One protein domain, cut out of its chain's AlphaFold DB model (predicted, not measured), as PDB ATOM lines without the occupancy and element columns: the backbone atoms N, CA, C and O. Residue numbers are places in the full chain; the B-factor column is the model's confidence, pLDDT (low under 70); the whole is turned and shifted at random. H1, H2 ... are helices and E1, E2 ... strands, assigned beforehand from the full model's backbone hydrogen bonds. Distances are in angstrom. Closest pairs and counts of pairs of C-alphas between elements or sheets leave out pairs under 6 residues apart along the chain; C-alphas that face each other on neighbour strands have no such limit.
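Overview. This is residues 8 to 85 of the 418 residues of the protein "Hypothetical protein" of Rotaria sp. Silwood2 (UniProt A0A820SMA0). What is the shape? It is a long rod made of two separate small sheets: a twisted sheet of E2, E1 and E5, and, farther along, the short hairpin of E3 and E4, into which the long strand E2 runs on. The small helix H1 sits at one end of the rod, and residues 49 to 54, in the loop of the hairpin, stick out at the other. What is it made of? The 78 printed residues hold five named strands and one named helix, in the order E1, H1, E2, E3, E4, E5, and the class is mostly strand; the larger sheet has the order E2, E1, E5, and both sheets are antiparallel. How compact is it? It is extended, with a radius of gyration of the C-alphas of 19.3 A and spans of 60 by 25 by 23 A.

Arrangement. What are the neighbours of E1, residues 8 to 17? This inner strand is antiparallel to E2, residues 30 to 41, at 156 degrees, with C-alphas 38 and 9 facing each other at 4.2 A and N 10 and O 37 within hydrogen-bond range at 2.9 A. It is also antiparallel to E5, residues 77 to 84, at 159 degrees, with C-alphas 10 and 84 facing each other at 4.3 A and N 11 and O 83 at 2.8 A. Where is the helix? H1, residues 19 to 23, only grazes this sheet; the closest C-alphas of H1 and E5 are those of Asp 19 and Tyr 77, 7.8 A apart. Its O i to N i+4 pair is within hydrogen-bond range. What follows E2? E2 bends by 53 degrees at residue 38 and runs on at 66 degrees into E3, residues 43 to 46. E3 forms an antiparallel hairpin with E4, residues 59 to 62, with N 44 and O 61 2.8 A apart; E4 and E5 are apart.

Along the chain. Where does the first strand lie? E1 begins at C-alpha 8 (-20.904, -76.598, 81.618) and is 28.5 A long; H1 is 6.3 A. How long are the other strands? E2 measures 30.6 A, E3 9.4 A, E4 9.7 A and E5 23.1 A. Where does E5 end? It ends at C-alpha 84 (-16.707, -80.795, 76.815).

Size, cuts and confidence. How far does it reach? The two C-alphas farthest apart, those of Glu 20 and Asn 53, are 59.9 A apart. Which links are long? Those from E3 to E4, 12 residues, and from E4 to E5, 14 residues, are long; residues 68 to 73 of the second stand free. Is there a cut or low confidence? The printed part has no cut; its mean pLDDT is 83.3, and residues 48 to 57 are under 70.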
ATOM      1  N   LEU A   8     -21.962 -75.942  82.371       87.62
ATOM      2  CA  LEU A   8     -20.904 -76.598  81.618       87.62
ATOM      3  C   LEU A   8     -20.734 -78.016  82.144       87.62
ATOM      4  O   LEU A   8     -20.382 -78.205  83.309       87.62
ATOM      5  N   THR A   9     -20.960 -78.990  81.270       89.69
ATOM      6  CA  THR A   9     -20.726 -80.402  81.559       89.69
ATOM      7  C   THR A   9     -19.497 -80.875  80.798       89.69
ATOM      8  O   THR A   9     -19.375 -80.676  79.588       89.69
ATOM      9  N   TYR A  10     -18.564 -81.492  81.515       90.19
ATOM     10  CA  TYR A  10     -17.308 -81.959  80.952       90.19
ATOM     11  C   TYR A  10     -16.914 -83.333  81.507       90.19
ATOM     12  O   TYR A  10     -17.097 -83.637  82.686       90.19
ATOM     13  N   ASP A  11     -16.346 -84.156  80.632       92.75
ATOM     14  CA  ASP A  11     -15.693 -85.414  80.965       92.75
ATOM     15  C   ASP A  11     -14.202 -85.148  81.176       92.75
ATOM     16  O   ASP A  11     -13.504 -84.696  80.265       92.75
ATOM     17  N   VAL A  12     -13.696 -85.441  82.376       93.44
ATOM     18  CA  VAL A  12     -12.269 -85.327  82.699       93.44
ATOM     19  C   VAL A  12     -11.647 -86.700  82.850       93.44
ATOM     20  O   VAL A  12     -12.222 -87.610  83.454       93.44
ATOM     21  N   ARG A  13     -10.427 -86.836  82.335       94.44
ATOM     22  CA  ARG A  13      -9.545 -87.971  82.603       94.44
ATOM     23  C   ARG A  13      -8.219 -87.452  83.130       94.44
ATOM     24  O   ARG A  13      -7.564 -86.655  82.460       94.44
ATOM     25  N   LEU A  14      -7.843 -87.917  84.314       93.25
ATOM     26  CA  LEU A  14      -6.545 -87.679  84.924       93.25
ATOM     27  C   LEU A  14      -5.674 -88.908  84.695       93.25
ATOM     28  O   LEU A  14      -5.995 -89.995  85.174       93.25
ATOM     29  N   GLY A  15      -4.587 -88.733  83.955       93.12
ATOM     30  CA  GLY A  15      -3.534 -89.723  83.800       93.12
ATOM     31  C   GLY A  15      -2.273 -89.328  84.561       93.12
ATOM     32  O   GLY A  15      -2.056 -88.150  84.840       93.12
ATOM     33  N   TYR A  16      -1.422 -90.303  84.864       92.56
ATOM     34  CA  TYR A  16      -0.118 -90.079  85.480       92.56
ATOM     35  C   TYR A  16       0.996 -90.861  84.781       92.56
ATOM     36  O   TYR A  16       0.755 -91.859  84.089       92.56
ATOM     37  N   LYS A  17       2.228 -90.397  84.996       92.06
ATOM     38  CA  LYS A  17       3.467 -91.108  84.672       92.06
ATOM     39  C   LYS A  17       4.466 -90.974  85.817       92.06
ATOM     40  O   LYS A  17       4.562 -89.924  86.451       92.06
ATOM     41  N   THR A  18       5.219 -92.042  86.060       88.88
ATOM     42  CA  THR A  18       6.394 -92.031  86.942       88.88
ATOM     43  C   THR A  18       7.632 -91.564  86.176       88.88
ATOM     44  O   THR A  18       7.616 -91.524  84.946       88.88
ATOM     45  N   ASP A  19       8.718 -91.250  86.885       85.50
ATOM     46  CA  ASP A  19       9.990 -90.867  86.252       85.50
ATOM     47  C   ASP A  19      10.533 -91.955  85.317       85.50
ATOM     48  O   ASP A  19      11.042 -91.657  84.237       85.50
ATOM     49  N   GLU A  20      10.398 -93.224  85.703       84.69
ATOM     50  CA  GLU A  20      10.819 -94.367  84.885       84.69
ATOM     51  C   GLU A  20      10.004 -94.467  83.598       84.69
ATOM     52  O   GLU A  20      10.562 -94.622  82.515       84.69
ATOM     53  N   MET A  21       8.683 -94.300  83.703       84.25
ATOM     54  CA  MET A  21       7.807 -94.289  82.538       84.25
ATOM     55  C   MET A  21       8.115 -93.085  81.651       84.25
ATOM     56  O   MET A  21       8.203 -93.229  80.441       84.25
ATOM     57  N   TYR A  22       8.324 -91.898  82.215       81.69
ATOM     58  CA  TYR A  22       8.606 -90.705  81.419       81.69
ATOM     59  C   TYR A  22       9.890 -90.838  80.580       81.69
ATOM     60  O   TYR A  22       9.932 -90.346  79.454       81.69
ATOM     61  N   LYS A  23      10.907 -91.546  81.093       83.06
ATOM     62  CA  LYS A  23      12.152 -91.842  80.362       83.06
ATOM     63  C   LYS A  23      11.960 -92.825  79.205       83.06
ATOM     64  O   LYS A  23      12.705 -92.754  78.231       83.06
ATOM     65  N   ASP A  24      10.977 -93.717  79.288       84.94
ATOM     66  CA  ASP A  24      10.607 -94.599  78.184       84.94
ATOM     67  C   ASP A  24       9.586 -93.905  77.270       84.94
ATOM     68  O   ASP A  24       8.404 -93.761  77.599       84.94
ATOM     69  N   SER A  25      10.029 -93.498  76.078       74.00
ATOM     70  CA  SER A  25       9.181 -92.827  75.086       74.00
ATOM     71  C   SER A  25       7.990 -93.674  74.620       74.00
ATOM     72  O   SER A  25       7.046 -93.122  74.058       74.00
ATOM     73  N   LYS A  26       8.022 -94.999  74.829       79.69
ATOM     74  CA  LYS A  26       6.925 -95.914  74.483       79.69
ATOM     75  C   LYS A  26       5.933 -96.134  75.625       79.69
ATOM     76  O   LYS A  26       4.908 -96.772  75.407       79.69
ATOM     77  N   SER A  27       6.211 -95.630  76.828       80.56
ATOM     78  CA  SER A  27       5.313 -95.825  77.960       80.56
ATOM     79  C   SER A  27       3.985 -95.093  77.747       80.56
ATOM     80  O   SER A  27       3.935 -93.914  77.377       80.56
ATOM     81  N   GLU A  28       2.879 -95.775  78.019       88.75
ATOM     82  CA  GLU A  28       1.550 -95.170  77.959       88.75
ATOM     83  C   GLU A  28       1.206 -94.450  79.270       88.75
ATOM     84  O   GLU A  28       1.723 -94.768  80.343       88.75
ATOM     85  N   TRP A  29       0.336 -93.442  79.191       91.19
ATOM     86  CA  TRP A  29      -0.208 -92.785  80.380       91.19
ATOM     87  C   TRP A  29      -1.164 -93.731  81.102       91.19
ATOM     88  O   TRP A  29      -2.088 -94.265  80.489       91.19
ATOM     89  N   LYS A  30      -0.988 -93.902  82.415       92.06
ATOM     90  CA  LYS A  30      -1.919 -94.689  83.233       92.06
ATOM     91  C   LYS A  30      -3.050 -93.802  83.726       92.06
ATOM     92  O   LYS A  30      -2.798 -92.695  84.189       92.06
ATOM     93  N   LEU A  31      -4.288 -94.280  83.623       91.19
ATOM     94  CA  LEU A  31      -5.467 -93.569  84.114       91.19
ATOM     95  C   LEU A  31      -5.535 -93.667  85.648       91.19
ATOM     96  O   LEU A  31      -5.558 -94.773  86.179       91.19
ATOM     97  N   GLU A  32      -5.598 -92.527  86.335       88.62
ATOM     98  CA  GLU A  32      -5.833 -92.446  87.787       88.62
ATOM     99  C   GLU A  32      -7.334 -92.336  88.072       88.62
ATOM    100  O   GLU A  32      -7.908 -93.155  88.783       88.62
ATOM    101  N   VAL A  33      -7.991 -91.327  87.488       90.94
ATOM    102  CA  VAL A  33      -9.420 -91.061  87.690       90.94
ATOM    103  C   VAL A  33     -10.055 -90.595  86.389       90.94
ATOM    104  O   VAL A  33      -9.485 -89.807  85.633       90.94
ATOM    105  N   LYS A  34     -11.285 -91.046  86.154       93.38
ATOM    106  CA  LYS A  34     -12.199 -90.494  85.156       93.38
ATOM    107  C   LYS A  34     -13.477 -90.063  85.867       93.38
ATOM    108  O   LYS A  34     -14.072 -90.877  86.565       93.38
ATOM    109  N   SER A  35     -13.907 -88.820  85.660       92.25
ATOM    110  CA  SER A  35     -15.184 -88.323  86.182       92.25
ATOM    111  C   SER A  35     -15.904 -87.460  85.151       92.25
ATOM    112  O   SER A  35     -15.269 -86.816  84.315       92.25
ATOM    113  N   ARG A  36     -17.235 -87.454  85.230       91.31
ATOM    114  CA  ARG A  36     -18.111 -86.529  84.514       91.31
ATOM    115  C   ARG A  36     -18.629 -85.515  85.513       91.31
ATOM    116  O   ARG A  36     -19.297 -85.886  86.473       91.31
ATOM    117  N   GLU A  37     -18.350 -84.245  85.273       89.56
ATOM    118  CA  GLU A  37     -18.705 -83.173  86.193       89.56
ATOM    119  C   GLU A  37     -19.500 -82.088  85.478       89.56
ATOM    120  O   GLU A  37     -19.206 -81.715  84.344       89.56
ATOM    121  N   SER A  38     -20.490 -81.543  86.181       88.44
ATOM    122  CA  SER A  38     -21.268 -80.393  85.722       88.44
ATOM    123  C   SER A  38     -21.057 -79.221  86.672       88.44
ATOM    124  O   SER A  38     -21.111 -79.377  87.898       88.44
ATOM    125  N   ARG A  39     -20.794 -78.034  86.124       87.56
ATOM    126  CA  ARG A  39     -20.554 -76.804  86.888       87.56
ATOM    127  C   ARG A  39     -21.383 -75.661  86.318       87.56
ATOM    128  O   ARG A  39     -21.446 -75.474  85.108       87.56
ATOM    129  N   SER A  40     -22.020 -74.891  87.195       85.38
ATOM    130  CA  SER A  40     -22.706 -73.663  86.795       85.38
ATOM    131  C   SER A  40     -21.683 -72.560  86.550       85.38
ATOM    132  O   SER A  40     -20.879 -72.294  87.443       85.38
ATOM    133  N   ILE A  41     -21.733 -71.902  85.394       85.31
ATOM    134  CA  ILE A  41     -20.847 -70.777  85.087       85.31
ATOM    135  C   ILE A  41     -21.605 -69.470  85.301       85.31
ATOM    136  O   ILE A  41     -22.696 -69.278  84.765       85.31
ATOM    137  N   GLN A  42     -21.005 -68.565  86.069       83.81
ATOM    138  CA  GLN A  42     -21.471 -67.192  86.208       83.81
ATOM    139  C   GLN A  42     -20.484 -66.278  85.496       83.81
ATOM    140  O   GLN A  42     -19.304 -66.246  85.839       83.81
ATOM    141  N   CYS A  43     -20.962 -65.571  84.473       82.81
ATOM    142  CA  CYS A  43     -20.141 -64.656  83.694       82.81
ATOM    143  C   CYS A  43     -20.780 -63.281  83.603       82.81
ATOM    144  O   CYS A  43     -21.990 -63.153  83.403       82.81
ATOM    145  N   GLN A  44     -19.939 -62.259  83.687       82.31
ATOM    146  CA  GLN A  44     -20.318 -60.867  83.529       82.31
ATOM    147  C   GLN A  44     -19.787 -60.346  82.185       82.31
ATOM    148  O   GLN A  44     -18.642 -60.638  81.826       82.31
ATOM    149  N   PRO A  45     -20.612 -59.631  81.400       81.38
ATOM    150  CA  PRO A  45     -20.166 -59.024  80.151       81.38
ATOM    151  C   PRO A  45     -19.141 -57.916  80.417       81.38
ATOM    152  O   PRO A  45     -19.326 -57.103  81.320       81.38
ATOM    153  N   ILE A  46     -18.093 -57.864  79.596       79.00
ATOM    154  CA  ILE A  46     -17.162 -56.734  79.530       79.00
ATOM    155  C   ILE A  46     -17.648 -55.798  78.426       79.00
ATOM    156  O   ILE A  46     -17.865 -56.240  77.296       79.00
ATOM    157  N   TYR A  47     -17.781 -54.516  78.747       76.50
ATOM    158  CA  TYR A  47     -18.040 -53.460  77.775       76.50
ATOM    159  C   TYR A  47     -16.821 -52.536  77.743       76.50
ATOM    160  O   TYR A  47     -16.485 -51.958  78.777       76.50
ATOM    161  N   HIS A  48     -16.152 -52.393  76.597       66.88
ATOM    162  CA  HIS A  48     -15.255 -51.257  76.397       66.88
ATOM    163  C   HIS A  48     -16.061 -50.034  75.964       66.88
ATOM    164  O   HIS A  48     -17.047 -50.139  75.240       66.88
ATOM    165  N   HIS A  49     -15.661 -48.867  76.465       60.19
ATOM    166  CA  HIS A  49     -16.441 -47.636  76.365       60.19
ATOM    167  C   HIS A  49     -16.303 -46.895  75.028       60.19
ATOM    168  O   HIS A  49     -16.838 -45.795  74.899       60.19
ATOM    169  N   ASP A  50     -15.640 -47.488  74.037       58.88
ATOM    170  CA  ASP A  50     -15.292 -46.802  72.802       58.88
ATOM    171  C   ASP A  50     -15.978 -47.420  71.579       58.88
ATOM    172  O   ASP A  50     -15.810 -48.595  71.260       58.88
ATOM    173  N   ILE A  51     -16.664 -46.525  70.864       51.94
ATOM    174  CA  ILE A  51     -17.177 -46.626  69.493       51.94
ATOM    175  C   ILE A  51     -18.597 -47.208  69.372       51.94
ATOM    176  O   ILE A  51     -18.839 -48.407  69.282       51.94
ATOM    177  N   GLU A  52     -19.538 -46.261  69.319       54.91
ATOM    178  CA  GLU A  52     -20.766 -46.266  68.518       54.91
ATOM    179  C   GLU A  52     -21.589 -47.573  68.460       54.91
ATOM    180  O   GLU A  52     -21.390 -48.468  67.642       54.91
ATOM    181  N   ASN A  53     -22.678 -47.579  69.236       53.47
ATOM    182  CA  ASN A  53     -23.940 -48.238  68.881       53.47
ATOM    183  C   ASN A  53     -23.955 -49.764  68.689       53.47
ATOM    184  O   ASN A  53     -24.782 -50.290  67.937       53.47
ATOM    185  N   LYS A  54     -23.169 -50.522  69.457       53.47
ATOM    186  CA  LYS A  54     -23.439 -51.957  69.640       53.47
ATOM    187  C   LYS A  54     -23.415 -52.341  71.115       53.47
ATOM    188  O   LYS A  54     -22.372 -52.375  71.746       53.47
ATOM    189  N   ASN A  55     -24.578 -52.744  71.631       61.00
ATOM    190  CA  ASN A  55     -24.770 -53.415  72.930       61.00
ATOM    191  C   ASN A  55     -24.086 -54.808  73.003       61.00
ATOM    192  O   ASN A  55     -24.559 -55.698  73.715       61.00
ATOM    193  N   ILE A  56     -23.031 -55.050  72.220       64.75
ATOM    194  CA  ILE A  56     -22.360 -56.342  72.098       64.75
ATOM    195  C   ILE A  56     -21.122 -56.304  72.999       64.75
ATOM    196  O   ILE A  56     -20.246 -55.481  72.763       64.75
ATOM    197  N   PRO A  57     -21.038 -57.160  74.028       68.50
ATOM    198  CA  PRO A  57     -19.858 -57.219  74.877       68.50
ATOM    199  C   PRO A  57     -18.669 -57.828  74.123       68.50
ATOM    200  O   PRO A  57     -18.827 -58.854  73.455       68.50
ATOM    201  N   ASP A  58     -17.481 -57.243  74.286       73.25
ATOM    202  CA  ASP A  58     -16.224 -57.715  73.674       73.25
ATOM    203  C   ASP A  58     -15.778 -59.078  74.216       73.25
ATOM    204  O   ASP A  58     -15.029 -59.828  73.585       73.25
ATOM    205  N   GLY A  59     -16.260 -59.422  75.407       76.88
ATOM    206  CA  GLY A  59     -15.983 -60.680  76.067       76.88
ATOM    207  C   GLY A  59     -16.802 -60.841  77.335       76.88
ATOM    208  O   GLY A  59     -17.597 -59.982  77.716       76.88
ATOM    209  N   TYR A  60     -16.597 -61.971  77.997       80.25
ATOM    210  CA  TYR A  60     -17.199 -62.270  79.285       80.25
ATOM    211  C   TYR A  60     -16.091 -62.645  80.264       80.25
ATOM    212  O   TYR A  60     -15.245 -63.478  79.939       80.25
ATOM    213  N   ILE A  61     -16.108 -62.047  81.454       79.81
ATOM    214  CA  ILE A  61     -15.283 -62.497  82.579       79.81
ATOM    215  C   ILE A  61     -16.160 -63.403  83.418       79.81
ATOM    216  O   ILE A  61     -17.215 -62.987  83.898       79.81
ATOM    217  N   CYS A  62     -15.736 -64.651  83.559       83.75
ATOM    218  CA  CYS A  62     -16.420 -65.628  84.387       83.75
ATOM    219  C   CYS A  62     -15.721 -65.763  85.735       83.75
ATOM    220  O   CYS A  62     -14.503 -65.599  85.831       83.75
ATOM    221  N   GLU A  63     -16.497 -66.082  86.765       83.81
ATOM    222  CA  GLU A  63     -15.944 -66.435  88.067       83.81
ATOM    223  C   GLU A  63     -15.092 -67.713  87.961       83.81
ATOM    224  O   GLU A  63     -15.433 -68.625  87.194       83.81
ATOM    225  N   PRO A  64     -13.975 -67.802  88.708       85.06
ATOM    226  CA  PRO A  64     -13.132 -68.988  88.700       85.06
ATOM    227  C   PRO A  64     -13.902 -70.200  89.234       85.06
ATOM    228  O   PRO A  64     -14.588 -70.135  90.254       85.06
ATOM    229  N   LEU A  65     -13.764 -71.335  88.548       86.12
ATOM    230  CA  LEU A  65     -14.413 -72.590  88.918       86.12
ATOM    231  C   LEU A  65     -13.425 -73.489  89.666       86.12
ATOM    232  O   LEU A  65     -12.319 -73.731  89.186       86.12
ATOM    233  N   ALA A  66     -13.847 -74.041  90.805       86.88
ATOM    234  CA  ALA A  66     -13.098 -75.092  91.490       86.88
ATOM    235  C   ALA A  66     -13.088 -76.361  90.620       86.88
ATOM    236  O   ALA A  66     -14.097 -77.069  90.527       86.88
ATOM    237  N   PHE A  67     -11.964 -76.599  89.939       88.38
ATOM    238  CA  PHE A  67     -11.844 -77.652  88.934       88.38
ATOM    239  C   PHE A  67     -11.498 -79.010  89.553       88.38
ATOM    240  O   PHE A  67     -12.256 -79.963  89.384       88.38
ATOM    241  N   PHE A  68     -10.385 -79.095  90.283       89.31
ATOM    242  CA  PHE A  68      -9.995 -80.285  91.039       89.31
ATOM    243  C   PHE A  68      -9.025 -79.925  92.160       89.31
ATOM    244  O   PHE A  68      -8.354 -78.895  92.101       89.31
ATOM    245  N   GLU A  69      -8.927 -80.808  93.146       88.25
ATOM    246  CA  GLU A  69      -7.939 -80.730  94.213       88.25
ATOM    247  C   GLU A  69      -7.363 -82.122  94.472       88.25
ATOM    248  O   GLU A  69      -8.097 -83.079  94.715       88.25
ATOM    249  N   LEU A  70      -6.038 -82.243  94.400       87.62
ATOM    250  CA  LEU A  70      -5.328 -83.456  94.792       87.62
ATOM    251  C   LEU A  70      -4.740 -83.253  96.184       87.62
ATOM    252  O   LEU A  70      -3.862 -82.415  96.367       87.62
ATOM    253  N   SER A  71      -5.170 -84.069  97.148       81.88
ATOM    254  CA  SER A  71      -4.663 -83.999  98.524       81.88
ATOM    255  C   SER A  71      -3.193 -84.402  98.661       81.88
ATOM    256  O   SER A  71      -2.525 -83.982  99.600       81.88
ATOM    257  N   THR A  72      -2.677 -85.236  97.749       83.88
ATOM    258  CA  THR A  72      -1.261 -85.635  97.716       83.88
ATOM    259  C   THR A  72      -0.748 -85.700  96.283       83.88
ATOM    260  O   THR A  72      -1.443 -86.175  95.383       83.88
ATOM    261  N   LEU A  73       0.488 -85.246  96.081       86.31
ATOM    262  CA  LEU A  73       1.211 -85.377  94.819       86.31
ATOM    263  C   LEU A  73       2.020 -86.675  94.860       86.31
ATOM    264  O   LEU A  73       3.114 -86.719  95.413       86.31
ATOM    265  N   LYS A  74       1.438 -87.752  94.324       84.81
ATOM    266  CA  LYS A  74       2.029 -89.102  94.336       84.81
ATOM    267  C   LYS A  74       3.030 -89.322  93.205       84.81
ATOM    268  O   LYS A  74       3.942 -90.131  93.337       84.81
ATOM    269  N   TYR A  75       2.811 -88.643  92.082       88.25
ATOM    270  CA  TYR A  75       3.557 -88.840  90.846       88.25
ATOM    271  C   TYR A  75       4.147 -87.511  90.361       88.25
ATOM    272  O   TYR A  75       3.570 -86.456  90.622       88.25
ATOM    273  N   PRO A  76       5.274 -87.541  89.635       87.38
ATOM    274  CA  PRO A  76       5.920 -86.334  89.122       87.38
ATOM    275  C   PRO A  76       5.163 -85.703  87.946       87.38
ATOM    276  O   PRO A  76       5.167 -84.481  87.796       87.38
ATOM    277  N   TYR A  77       4.486 -86.512  87.124       91.25
ATOM    278  CA  TYR A  77       3.816 -86.043  85.912       91.25
ATOM    279  C   TYR A  77       2.341 -86.429  85.895       91.25
ATOM    280  O   TYR A  77       1.989 -87.599  86.061       91.25
ATOM    281  N   TYR A  78       1.494 -85.443  85.598       91.81
ATOM    282  CA  TYR A  78       0.054 -85.602  85.435       91.81
ATOM    283  C   TYR A  78      -0.391 -85.071  84.070       91.81
ATOM    284  O   TYR A  78       0.067 -84.020  83.625       91.81
ATOM    285  N   LEU A  79      -1.306 -85.792  83.423       92.38
ATOM    286  CA  LEU A  79      -1.973 -85.382  82.191       92.38
ATOM    287  C   LEU A  79      -3.464 -85.234  82.469       92.38
ATOM    288  O   LEU A  79      -4.102 -86.165  82.958       92.38
ATOM    289  N   ILE A  80      -4.025 -84.082  82.125       92.25
ATOM    290  CA  ILE A  80      -5.455 -83.823  82.264       92.25
ATOM    291  C   ILE A  80      -6.042 -83.667  80.871       92.25
ATOM    292  O   ILE A  80      -5.730 -82.711  80.164       92.25
ATOM    293  N   ASN A  81      -6.930 -84.585  80.508       92.69
ATOM    294  CA  ASN A  81      -7.727 -84.476  79.297       92.69
ATOM    295  C   ASN A  81      -9.133 -84.022  79.678       92.69
ATOM    296  O   ASN A  81      -9.848 -84.737  80.383       92.69
ATOM    297  N   LEU A  82      -9.510 -82.835  79.206       91.44
ATOM    298  CA  LEU A  82     -10.837 -82.254  79.367       91.44
ATOM    299  C   LEU A  82     -11.598 -82.381  78.046       91.44
ATOM    300  O   LEU A  82     -11.161 -81.851  77.026       91.44
ATOM    301  N   GLN A  83     -12.750 -83.037  78.077       90.38
ATOM    302  CA  GLN A  83     -13.667 -83.122  76.948       90.38
ATOM    303  C   GLN A  83     -14.989 -82.461  77.332       90.38
ATOM    304  O   GLN A  83     -15.646 -82.883  78.277       90.38
ATOM    305  N   ILE A  84     -15.397 -81.425  76.605       87.94
ATOM    306  CA  ILE A  84     -16.707 -80.795  76.815       87.94
ATOM    307  C   ILE A  84     -17.767 -81.675  76.161       87.94
ATOM    308  O   ILE A  84     -17.604 -82.090  75.013       87.94
ATOM    309  N   VAL A  85     -18.838 -81.965  76.896       84.62
ATOM    310  CA  VAL A  85     -19.933 -82.811  76.419       84.62
ATOM    311  C   VAL A  85     -21.121 -81.910  76.099       84.62
ATOM    312  O   VAL A  85     -21.661 -81.252  76.990       84.62
TER     313      VAL A  85